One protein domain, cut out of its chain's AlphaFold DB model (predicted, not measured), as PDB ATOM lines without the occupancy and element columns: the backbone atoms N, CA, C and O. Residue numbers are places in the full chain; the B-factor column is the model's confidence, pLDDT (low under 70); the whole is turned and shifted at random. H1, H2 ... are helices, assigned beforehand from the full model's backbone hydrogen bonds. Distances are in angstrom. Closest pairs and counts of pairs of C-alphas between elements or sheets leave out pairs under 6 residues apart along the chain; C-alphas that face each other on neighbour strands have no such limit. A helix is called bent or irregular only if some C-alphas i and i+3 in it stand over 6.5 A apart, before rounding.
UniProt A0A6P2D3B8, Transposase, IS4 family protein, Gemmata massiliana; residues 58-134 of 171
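AT A GLANCE: This is residues 58 to 134 of the 171 residues of the protein "Transposase, IS4 family protein" of Gemmata massiliana (UniProt A0A6P2D3B8). One long helix, H1, meets a two-helix hairpin, H2 and H3, at the hairpin's open end, about perpendicular to both, and makes an L with it. The first part of H1, residues 58 to 66, sticks out free of the rest, and its last part, residues 71 to 78, packs on the first residues of H2 and on residues 123 to 127 of H3. The printed part has 77 residues with three named helices in the order H1, H2, H3 and no named strand, and its class is all helix. It is only just compact, close to loose, with a radius of gyration of the C-alphas of 13.6 A, and its outline is flat, spanning 41 by 38 by 19 A.

IN THESE COORDINATES: H1, the longest helix, covers residues 58 to 78 and measures 30.2 A from C-alpha 58 at (258.431, 355.607, 126.641) to C-alpha 78 at (284.836, 368.373, 133.960). H2 covers residues 90 to 106 and measures 24.9 A. H2 is irregular, with C-alphas 99 and 102 7.1 A apart, and has a kink of 37 degrees near residue 100. H3 covers residues 112 to 128 and measures 25.1 A, ending with C-alpha 128 at (286.965, 366.651, 142.725).

HOW THE PARTS SIT: H1 touches H3 with residues 74 to 78 alone, and H3 touches it with residues 123 to 127 alone. The closest C-alphas of the two are those of Ala 78 and Leu 123, 4.5 A apart, and their lines are about perpendicular at 87 degrees. H1 touches H2 with residues 71 to 75 alone, meeting residues 90 to 94. Here the closest C-alphas are those of Met 75 and Thr 93, 6.9 A apart, and the lines are about perpendicular at 89 degrees. H2 and H3 touch and form a helical hairpin, running opposite ways at a shallow tilt of 23 degrees. Their closest C-alphas are those of Thr 93 and Ile 126, 5.3 A apart. The helix packing is mostly crossed, but only just, with 1 of 3 touching pairs at a shallow tilt. In H1 every O i to N i+4 pair is within hydrogen-bond range, against 11 of 13 in H2 and 12 of 13 in H3.

THE WHOLE: The two C-alphas farthest apart are those of Arg 110 and Arg 134, at 44.2 A. Besides residues 58 to 66, residues 108 to 114 stand free, of which 112 to 114 belong to H3. Without these stretches the body has 61 residues and spans 38 by 21 by 20 A. The link from H1 to H2, 11 residues, is long, and that from H2 to H3, 5 residues, is tight. The printed part has no cut. The mean pLDDT of the printed part is 86.3, and residues 106 to 110 are under 70.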
ATOM      1  N   LEU A  58     257.451 355.241 127.661       79.38
ATOM      2  CA  LEU A  58     258.431 355.607 126.641       79.38
ATOM      3  C   LEU A  58     259.081 356.956 126.966       79.38
ATOM      4  O   LEU A  58     260.276 357.140 126.765       79.38
ATOM      5  N   TRP A  59     258.299 357.887 127.492       76.88
ATOM      6  CA  TRP A  59     258.763 359.208 127.879       76.88
ATOM      7  C   TRP A  59     259.744 359.202 129.031       76.88
ATOM      8  O   TRP A  59     260.802 359.817 128.919       76.88
ATOM      9  N   GLU A  60     259.433 358.462 130.089       84.69
ATOM     10  CA  GLU A  60     260.348 358.278 131.213       84.69
ATOM     11  C   GLU A  60     261.685 357.693 130.745       84.69
ATOM     12  O   GLU A  60     262.751 358.163 131.141       84.69
ATOM     13  N   VAL A  61     261.649 356.729 129.816       85.25
ATOM     14  CA  VAL A  61     262.867 356.162 129.218       85.25
ATOM     15  C   VAL A  61     263.683 357.236 128.492       85.25
ATOM     16  O   VAL A  61     264.896 357.309 128.687       85.25
ATOM     17  N   TRP A  62     263.058 358.098 127.688       82.12
ATOM     18  CA  TRP A  62     263.783 359.146 126.959       82.12
ATOM     19  C   TRP A  62     264.304 360.260 127.851       82.12
ATOM     20  O   TRP A  62     265.448 360.680 127.675       82.12
ATOM     21  N   ALA A  63     263.511 360.708 128.823       82.50
ATOM     22  CA  ALA A  63     263.959 361.662 129.827       82.50
ATOM     23  C   ALA A  63     265.191 361.117 130.562       82.50
ATOM     24  O   ALA A  63     266.185 361.828 130.719       82.50
ATOM     25  N   HIS A  64     265.177 359.826 130.906       88.00
ATOM     26  CA  HIS A  64     266.315 359.159 131.527       88.00
ATOM     27  C   HIS A  64     267.542 359.108 130.607       88.00
ATOM     28  O   HIS A  64     268.644 359.428 131.047       88.00
ATOM     29  N   VAL A  65     267.376 358.756 129.325       87.00
ATOM     30  CA  VAL A  65     268.475 358.738 128.340       87.00
ATOM     31  C   VAL A  65     269.079 360.131 128.155       87.00
ATOM     32  O   VAL A  65     270.303 360.273 128.133       87.00
ATOM     33  N   LEU A  66     268.241 361.165 128.049       84.69
ATOM     34  CA  LEU A  66     268.678 362.550 127.902       84.69
ATOM     35  C   LEU A  66     269.444 363.011 129.143       84.69
ATOM     36  O   LEU A  66     270.577 363.471 129.013       84.69
ATOM     37  N   ALA A  67     268.871 362.832 130.335       88.62
ATOM     38  CA  ALA A  67     269.507 363.214 131.593       88.62
ATOM     39  C   ALA A  67     270.831 362.469 131.810       88.62
ATOM     40  O   ALA A  67     271.846 363.079 132.144       88.62
ATOM     41  N   TYR A  68     270.857 361.159 131.543       92.06
ATOM     42  CA  TYR A  68     272.066 360.349 131.641       92.06
ATOM     43  C   TYR A  68     273.168 360.861 130.710       92.06
ATOM     44  O   TYR A  68     274.300 361.067 131.149       92.06
ATOM     45  N   ASN A  69     272.846 361.103 129.436       90.75
ATOM     46  CA  ASN A  69     273.820 361.590 128.461       90.75
ATOM     47  C   ASN A  69     274.277 363.022 128.760       90.75
ATOM     48  O   ASN A  69     275.456 363.330 128.582       90.75
ATOM     49  N   LEU A  70     273.384 363.875 129.266       90.12
ATOM     50  CA  LEU A  70     273.723 365.224 129.710       90.12
ATOM     51  C   LEU A  70     274.743 365.172 130.850       90.12
ATOM     52  O   LEU A  70     275.819 365.752 130.724       90.12
ATOM     53  N   ILE A  71     274.463 364.406 131.909       92.56
ATOM     54  CA  ILE A  71     275.390 364.231 133.036       92.56
ATOM     55  C   ILE A  71     276.725 363.666 132.539       92.56
ATOM     56  O   ILE A  71     277.779 364.168 132.914       92.56
ATOM     57  N   ARG A  72     276.715 362.670 131.642       92.94
ATOM     58  CA  ARG A  72     277.954 362.116 131.063       92.94
ATOM     59  C   ARG A  72     278.741 363.124 130.233       92.94
ATOM     60  O   ARG A  72     279.969 363.082 130.260       92.94
ATOM     61  N   THR A  73     278.065 364.029 129.540       92.38
ATOM     62  CA  THR A  73     278.713 365.114 128.796       92.38
ATOM     63  C   THR A  73     279.334 366.125 129.754       92.38
ATOM     64  O   THR A  73     280.491 366.493 129.574       92.38
ATOM     65  N   VAL A  74     278.625 366.508 130.819       92.75
ATOM     66  CA  VAL A  74     279.164 367.387 131.870       92.75
ATOM     67  C   VAL A  74     280.379 366.744 132.545       92.75
ATOM     68  O   VAL A  74     281.411 367.392 132.687       92.75
ATOM     69  N   MET A  75     280.313 365.452 132.884       94.69
ATOM     70  CA  MET A  75     281.467 364.703 133.399       94.69
ATOM     71  C   MET A  75     282.646 364.745 132.422       94.69
ATOM     72  O   MET A  75     283.782 364.944 132.839       94.69
ATOM     73  N   ALA A  76     282.399 364.571 131.121       93.50
ATOM     74  CA  ALA A  76     283.447 364.647 130.107       93.50
ATOM     75  C   ALA A  76     284.062 366.052 129.991       93.50
ATOM     76  O   ALA A  76     285.254 366.160 129.737       93.50
ATOM     77  N   GLN A  77     283.286 367.114 130.218       93.12
ATOM     78  CA  GLN A  77     283.797 368.488 130.252       93.12
ATOM     79  C   GLN A  77     284.576 368.795 131.540       93.12
ATOM     80  O   GLN A  77     285.587 369.489 131.497       93.12
ATOM     81  N   ALA A  78     284.135 368.256 132.680       93.31
ATOM     82  CA  ALA A  78     284.836 368.373 133.960       93.31
ATOM     83  C   ALA A  78     286.152 367.576 133.977       93.31
ATOM     84  O   ALA A  78     287.107 367.922 134.675       93.31
ATOM     85  N   ALA A  79     286.226 366.509 133.184       91.69
ATOM     86  CA  ALA A  79     287.450 365.792 132.869       91.69
ATOM     87  C   ALA A  79     288.373 366.650 131.983       91.69
ATOM     88  O   ALA A  79     288.506 366.425 130.781       91.69
ATOM     89  N   ARG A  80     289.034 367.640 132.598       80.12
ATOM     90  CA  ARG A  80     290.180 368.360 132.015       80.12
ATOM     91  C   ARG A  80     291.263 367.357 131.576       80.12
ATOM     92  O   ARG A  80     291.246 366.214 132.033       80.12
ATOM     93  N   HIS A  81     292.208 367.790 130.732       71.25
ATOM     94  CA  HIS A  81     293.181 366.974 129.968       71.25
ATOM     95  C   HIS A  81     293.958 365.861 130.712       71.25
ATOM     96  O   HIS A  81     294.626 365.061 130.066       71.25
ATOM     97  N   GLU A  82     293.851 365.758 132.030       77.06
ATOM     98  CA  GLU A  82     294.629 364.855 132.871       77.06
ATOM     99  C   GLU A  82     293.810 363.748 133.539       77.06
ATOM    100  O   GLU A  82     294.408 362.821 134.086       77.06
ATOM    101  N   ILE A  83     292.466 363.792 133.513       87.12
ATOM    102  CA  ILE A  83     291.673 362.771 134.208       87.12
ATOM    103  C   ILE A  83     290.618 362.099 133.323       87.12
ATOM    104  O   ILE A  83     289.776 362.785 132.750       87.12
ATOM    105  N   PRO A  84     290.574 360.750 133.239       89.19
ATOM    106  CA  PRO A  84     289.576 360.064 132.424       89.19
ATOM    107  C   PRO A  84     288.147 360.333 132.933       89.19
ATOM    108  O   PRO A  84     287.897 360.152 134.130       89.19
ATOM    109  N   PRO A  85     287.164 360.633 132.056       89.38
ATOM    110  CA  PRO A  85     285.775 360.897 132.456       89.38
ATOM    111  C   PRO A  85     285.135 359.788 133.300       89.38
ATOM    112  O   PRO A  85     284.310 360.049 134.168       89.38
ATOM    113  N   ARG A  86     285.543 358.529 133.086       89.25
ATOM    114  CA  ARG A  86     285.030 357.361 133.826       89.25
ATOM    115  C   ARG A  86     285.472 357.307 135.290       89.25
ATOM    116  O   ARG A  86     284.874 356.565 136.059       89.25
ATOM    117  N   SER A  87     286.507 358.060 135.662       91.19
ATOM    118  CA  SER A  87     286.955 358.178 137.056       91.19
ATOM    119  C   SER A  87     286.138 359.187 137.860       91.19
ATOM    120  O   SER A  87     286.304 359.258 139.071       91.19
ATOM    121  N   ILE A  88     285.286 359.990 137.218       93.69
ATOM    122  CA  ILE A  88     284.395 360.929 137.905       93.69
ATOM    123  C   ILE A  88     283.166 360.158 138.391       93.69
ATOM    124  O   ILE A  88     282.615 359.311 137.686       93.69
ATOM    125  N   SER A  89     282.734 360.439 139.613       94.00
ATOM    126  CA  SER A  89     281.538 359.859 140.208       94.00
ATOM    127  C   SER A  89     280.294 360.428 139.539       94.00
ATOM    128  O   SER A  89     280.051 361.635 139.573       94.00
ATOM    129  N   PHE A  90     279.467 359.549 138.974       94.88
ATOM    130  CA  PHE A  90     278.171 359.939 138.422       94.88
ATOM    131  C   PHE A  90     277.268 360.550 139.503       94.88
ATOM    132  O   PHE A  90     276.718 361.629 139.313       94.88
ATOM    133  N   THR A  91     277.170 359.893 140.667       94.50
ATOM    134  CA  THR A  91     276.379 360.391 141.803       94.50
ATOM    135  C   THR A  91     276.927 361.709 142.332       94.50
ATOM    136  O   THR A  91     276.147 362.617 142.589       94.50
ATOM    137  N   GLY A  92     278.256 361.835 142.440       94.50
ATOM    138  CA  GLY A  92     278.887 363.087 142.858       94.50
ATOM    139  C   GLY A  92     278.563 364.226 141.896       94.50
ATOM    140  O   GLY A  92     278.133 365.281 142.334       94.50
ATOM    141  N   THR A  93     278.645 363.975 140.586       95.38
ATOM    142  CA  THR A  93     278.286 364.961 139.553       95.38
ATOM    143  C   THR A  93     276.846 365.447 139.698       95.38
ATOM    144  O   THR A  93     276.596 366.647 139.661       95.38
ATOM    145  N   MET A  94     275.898 364.522 139.871       95.25
ATOM    146  CA  MET A  94     274.481 364.851 140.045       95.25
ATOM    147  C   MET A  94     274.261 365.734 141.280       95.25
ATOM    148  O   MET A  94     273.639 366.784 141.172       95.25
ATOM    149  N   GLN A  95     274.860 365.367 142.416       95.56
ATOM    150  CA  GLN A  95     274.779 366.139 143.659       95.56
ATOM    151  C   GLN A  95     275.406 367.531 143.527       95.56
ATOM    152  O   GLN A  95     274.865 368.498 144.059       95.56
ATOM    153  N   THR A  96     276.530 367.663 142.813       94.81
ATOM    154  CA  THR A  96     277.128 368.978 142.548       94.81
ATOM    155  C   THR A  96     276.197 369.836 141.700       94.81
ATOM    156  O   THR A  96     275.989 370.998 142.022       94.81
ATOM    157  N   LEU A  97     275.604 369.281 140.641       91.94
ATOM    158  CA  LEU A  97     274.668 370.025 139.797       91.94
ATOM    159  C   LEU A  97     273.428 370.477 140.580       91.94
ATOM    160  O   LEU A  97     273.039 371.635 140.460       91.94
ATOM    161  N   GLU A  98     272.859 369.608 141.419       92.62
ATOM    162  CA  GLU A  98     271.748 369.946 142.323       92.62
ATOM    163  C   GLU A  98     272.136 371.066 143.303       92.62
ATOM    164  O   GLU A  98     271.392 372.026 143.481       92.62
ATOM    165  N   ALA A  99     273.335 371.014 143.889       92.88
ATOM    166  CA  ALA A  99     273.815 372.056 144.799       92.88
ATOM    167  C   ALA A  99     274.019 373.420 144.108       92.88
ATOM    168  O   ALA A  99     273.878 374.466 144.743       92.88
ATOM    169  N   PHE A 100     274.347 373.417 142.815       88.62
ATOM    170  CA  PHE A 100     274.518 374.626 142.008       88.62
ATOM    171  C   PHE A 100     273.203 375.119 141.382       88.62
ATOM    172  O   PHE A 100     273.164 376.251 140.894       88.62
ATOM    173  N   GLU A 101     272.122 374.330 141.414       86.94
ATOM    174  CA  GLU A 101     270.819 374.697 140.845       86.94
ATOM    175  C   GLU A 101     270.328 376.067 141.343       86.94
ATOM    176  O   GLU A 101     270.015 376.907 140.494       86.94
ATOM    177  N   PRO A 102     270.336 376.392 142.656       84.56
ATOM    178  CA  PRO A 102     269.854 377.692 143.114       84.56
ATOM    179  C   PRO A 102     270.696 378.853 142.572       84.56
ATOM    180  O   PRO A 102     270.168 379.922 142.281       84.56
ATOM    181  N   LEU A 103     272.000 378.648 142.380       82.31
ATOM    182  CA  LEU A 103     272.901 379.660 141.823       82.31
ATOM    183  C   LEU A 103     272.670 379.848 140.320       82.31
ATOM    184  O   LEU A 103     272.742 380.965 139.821       82.31
ATOM    185  N   LEU A 104     272.346 378.776 139.598       74.56
ATOM    186  CA  LEU A 104     272.037 378.825 138.169       74.56
ATOM    187  C   LEU A 104     270.629 379.363 137.878       74.56
ATOM    188  O   LEU A 104     270.424 379.948 136.808       74.56
ATOM    189  N   ALA A 105     269.686 379.151 138.800       76.69
ATOM    190  CA  ALA A 105     268.295 379.587 138.709       76.69
ATOM    191  C   ALA A 105     268.092 381.035 139.190       76.69
ATOM    192  O   ALA A 105     267.336 381.780 138.569       76.69
ATOM    193  N   TRP A 106     268.778 381.444 140.266       67.50
ATOM    194  CA  TRP A 106     268.574 382.741 140.932       67.50
ATOM    195  C   TRP A 106     269.791 383.675 140.883       67.50
ATOM    196  O   TRP A 106     269.654 384.873 141.137       67.50
ATOM    197  N   GLY A 107     270.985 383.169 140.569       59.12
ATOM    198  CA  GLY A 107     272.216 383.960 140.560       59.12
ATOM    199  C   GLY A 107     272.285 384.886 139.351       59.12
ATOM    200  O   GLY A 107     272.429 384.415 138.229       59.12
ATOM    201  N   SER A 108     272.152 386.197 139.591       54.66
ATOM    202  CA  SER A 108     272.537 387.327 138.717       54.66
ATOM    203  C   SER A 108     272.473 387.084 137.195       54.66
ATOM    204  O   SER A 108     273.374 387.477 136.451       54.66
ATOM    205  N   ALA A 109     271.403 386.443 136.715       55.44
ATOM    206  CA  ALA A 109     271.295 385.855 135.380       55.44
ATOM    207  C   ALA A 109     271.008 386.883 134.268       55.44
ATOM    208  O   ALA A 109     270.089 386.719 133.465       55.44
ATOM    209  N   ARG A 110     271.796 387.960 134.208       58.94
ATOM    210  CA  ARG A 110     271.869 388.843 133.033       58.94
ATOM    211  C   ARG A 110     273.279 388.996 132.475       58.94
ATOM    212  O   ARG A 110     273.400 389.373 131.316       58.94
ATOM    213  N   ASP A 111     274.316 388.670 133.246       77.44
ATOM    214  CA  ASP A 111     275.693 388.701 132.757       77.44
ATOM    215  C   ASP A 111     276.145 387.314 132.267       77.44
ATOM    216  O   ASP A 111     276.159 386.326 133.007       77.44
ATOM    217  N   VAL A 112     276.505 387.250 130.984       79.81
ATOM    218  CA  VAL A 112     276.993 386.042 130.306       79.81
ATOM    219  C   VAL A 112     278.334 385.591 130.889       79.81
ATOM    220  O   VAL A 112     278.583 384.386 130.969       79.81
ATOM    221  N   VAL A 113     279.178 386.534 131.323       85.19
ATOM    222  CA  VAL A 113     280.501 386.238 131.888       85.19
ATOM    223  C   VAL A 113     280.345 385.553 133.243       85.19
ATOM    224  O   VAL A 113     280.804 384.424 133.401       85.19
ATOM    225  N   ALA A 114     279.574 386.146 134.159       83.06
ATOM    226  CA  ALA A 114     279.281 385.542 135.459       83.06
ATOM    227  C   ALA A 114     278.677 384.128 135.344       83.06
ATOM    228  O   ALA A 114     279.049 383.218 136.088       83.06
ATOM    229  N   ARG A 115     277.774 383.903 134.377       83.62
ATOM    230  CA  ARG A 115     277.186 382.571 134.140       83.62
ATOM    231  C   ARG A 115     278.226 381.554 133.666       83.62
ATOM    232  O   ARG A 115     278.174 380.393 134.071       83.62
ATOM    233  N   ARG A 116     279.155 381.975 132.808       86.88
ATOM    234  CA  ARG A 116     280.252 381.129 132.330       86.88
ATOM    235  C   ARG A 116     281.215 380.772 133.464       86.88
ATOM    236  O   ARG A 116     281.611 379.614 133.564       86.88
ATOM    237  N   ASP A 117     281.544 381.724 134.326       88.94
ATOM    238  CA  ASP A 117     282.446 381.493 135.458       88.94
ATOM    239  C   ASP A 117     281.826 380.539 136.484       88.94
ATOM    240  O   ASP A 117     282.479 379.592 136.921       88.94
ATOM    241  N   LEU A 118     280.531 380.704 136.787       89.38
ATOM    242  CA  LEU A 118     279.774 379.757 137.615       89.38
ATOM    243  C   LEU A 118     279.768 378.346 137.016       89.38
ATOM    244  O   LEU A 118     279.897 377.363 137.745       89.38
ATOM    245  N   TYR A 119     279.645 378.235 135.692       89.50
ATOM    246  CA  TYR A 119     279.712 376.945 135.014       89.50
ATOM    247  C   TYR A 119     281.096 376.299 135.142       89.50
ATOM    248  O   TYR A 119     281.194 375.125 135.492       89.50
ATOM    249  N   HIS A 120     282.171 377.060 134.925       91.50
ATOM    250  CA  HIS A 120     283.533 376.561 135.117       91.50
ATOM    251  C   HIS A 120     283.800 376.153 136.571       91.50
ATOM    252  O   HIS A 120     284.402 375.104 136.799       91.50
ATOM    253  N   LEU A 121     283.278 376.903 137.546       93.00
ATOM    254  CA  LEU A 121     283.356 376.544 138.961       93.00
ATOM    255  C   LEU A 121     282.637 375.219 139.260       93.00
ATOM    256  O   LEU A 121     283.165 374.384 139.994       93.00
ATOM    257  N   ALA A 122     281.460 374.997 138.667       92.69
ATOM    258  CA  ALA A 122     280.743 373.731 138.794       92.69
ATOM    259  C   ALA A 122     281.552 372.564 138.204       92.69
ATOM    260  O   ALA A 122     281.660 371.513 138.832       92.69
ATOM    261  N   LEU A 123     282.165 372.750 137.028       93.81
ATOM    262  CA  LEU A 123     283.030 371.737 136.412       93.81
ATOM    263  C   LEU A 123     284.239 371.398 137.294       93.81
ATOM    264  O   LEU A 123     284.580 370.223 137.436       93.81
ATOM    265  N   ASP A 124     284.848 372.402 137.922       93.88
ATOM    266  CA  ASP A 124     285.983 372.202 138.824       93.88
ATOM    267  C   ASP A 124     285.571 371.457 140.096       93.88
ATOM    268  O   ASP A 124     286.254 370.515 140.501       93.88
ATOM    269  N   ALA A 125     284.411 371.786 140.671       94.81
ATOM    270  CA  ALA A 125     283.844 371.040 141.792       94.81
ATOM    271  C   ALA A 125     283.554 369.575 141.414       94.81
ATOM    272  O   ALA A 125     283.950 368.658 142.138       94.81
ATOM    273  N   ILE A 126     282.957 369.328 140.243       95.12
ATOM    274  CA  ILE A 126     282.682 367.976 139.727       95.12
ATOM    275  C   ILE A 126     283.974 367.166 139.575       95.12
ATOM    276  O   ILE A 126     284.011 365.984 139.927       95.12
ATOM    277  N   ALA A 127     285.053 367.792 139.101       93.94
ATOM    278  CA  ALA A 127     286.343 367.135 138.926       93.94
ATOM    279  C   ALA A 127     286.955 366.623 140.248       93.94
ATOM    280  O   ALA A 127     287.804 365.724 140.210       93.94
ATOM    281  N   THR A 128     286.524 367.139 141.406       92.50
ATOM    282  CA  THR A 128     286.965 366.651 142.725       92.50
ATOM    283  C   THR A 128     286.291 365.336 143.134       92.50
ATOM    284  O   THR A 128     286.879 364.535 143.862       92.50
ATOM    285  N   HIS A 129     285.085 365.056 142.630       91.69
ATOM    286  CA  HIS A 129     284.312 363.865 142.983       91.69
ATOM    287  C   HIS A 129     284.775 362.637 142.195       91.69
ATOM    288  O   HIS A 129     284.096 362.169 141.280       91.69
ATOM    289  N   ARG A 130     285.932 362.078 142.551       89.81
ATOM    290  CA  ARG A 130     286.439 360.837 141.944       89.81
ATOM    291  C   ARG A 130     285.728 359.602 142.500       89.81
ATOM    292  O   ARG A 130     285.380 359.538 143.677       89.81
ATOM    293  N   VAL A 131     285.525 358.598 141.647       87.38
ATOM    294  CA  VAL A 131     285.174 357.242 142.077       87.38
ATOM    295  C   VAL A 131     286.373 356.707 142.849       87.38
ATOM    296  O   VAL A 131     287.431 356.486 142.269       87.38
ATOM    297  N   GLY A 132     286.224 356.561 144.164       78.88
ATOM    298  CA  GLY A 132     287.304 356.071 145.011       78.88
ATOM    299  C   GLY A 132     287.652 354.617 144.703       78.88
ATOM    300  O   GLY A 132     286.759 353.772 144.584       78.88
ATOM    301  N   ASP A 133     288.947 354.319 144.647       76.94
ATOM    302  CA  ASP A 133     289.429 352.946 144.681       76.94
ATOM    303  C   ASP A 133     289.186 352.362 146.072       76.94
ATOM    304  O   ASP A 133     289.514 352.959 147.099       76.94
ATOM    305  N   ARG A 134     288.580 351.172 146.116       74.75
ATOM    306  CA  ARG A 134     288.329 350.445 147.364       74.75
ATOM    307  C   ARG A 134     289.137 349.151 147.367       74.75
ATOM    308  O   ARG A 134     288.542 348.086 147.184       74.75
TER     309      ARG A 134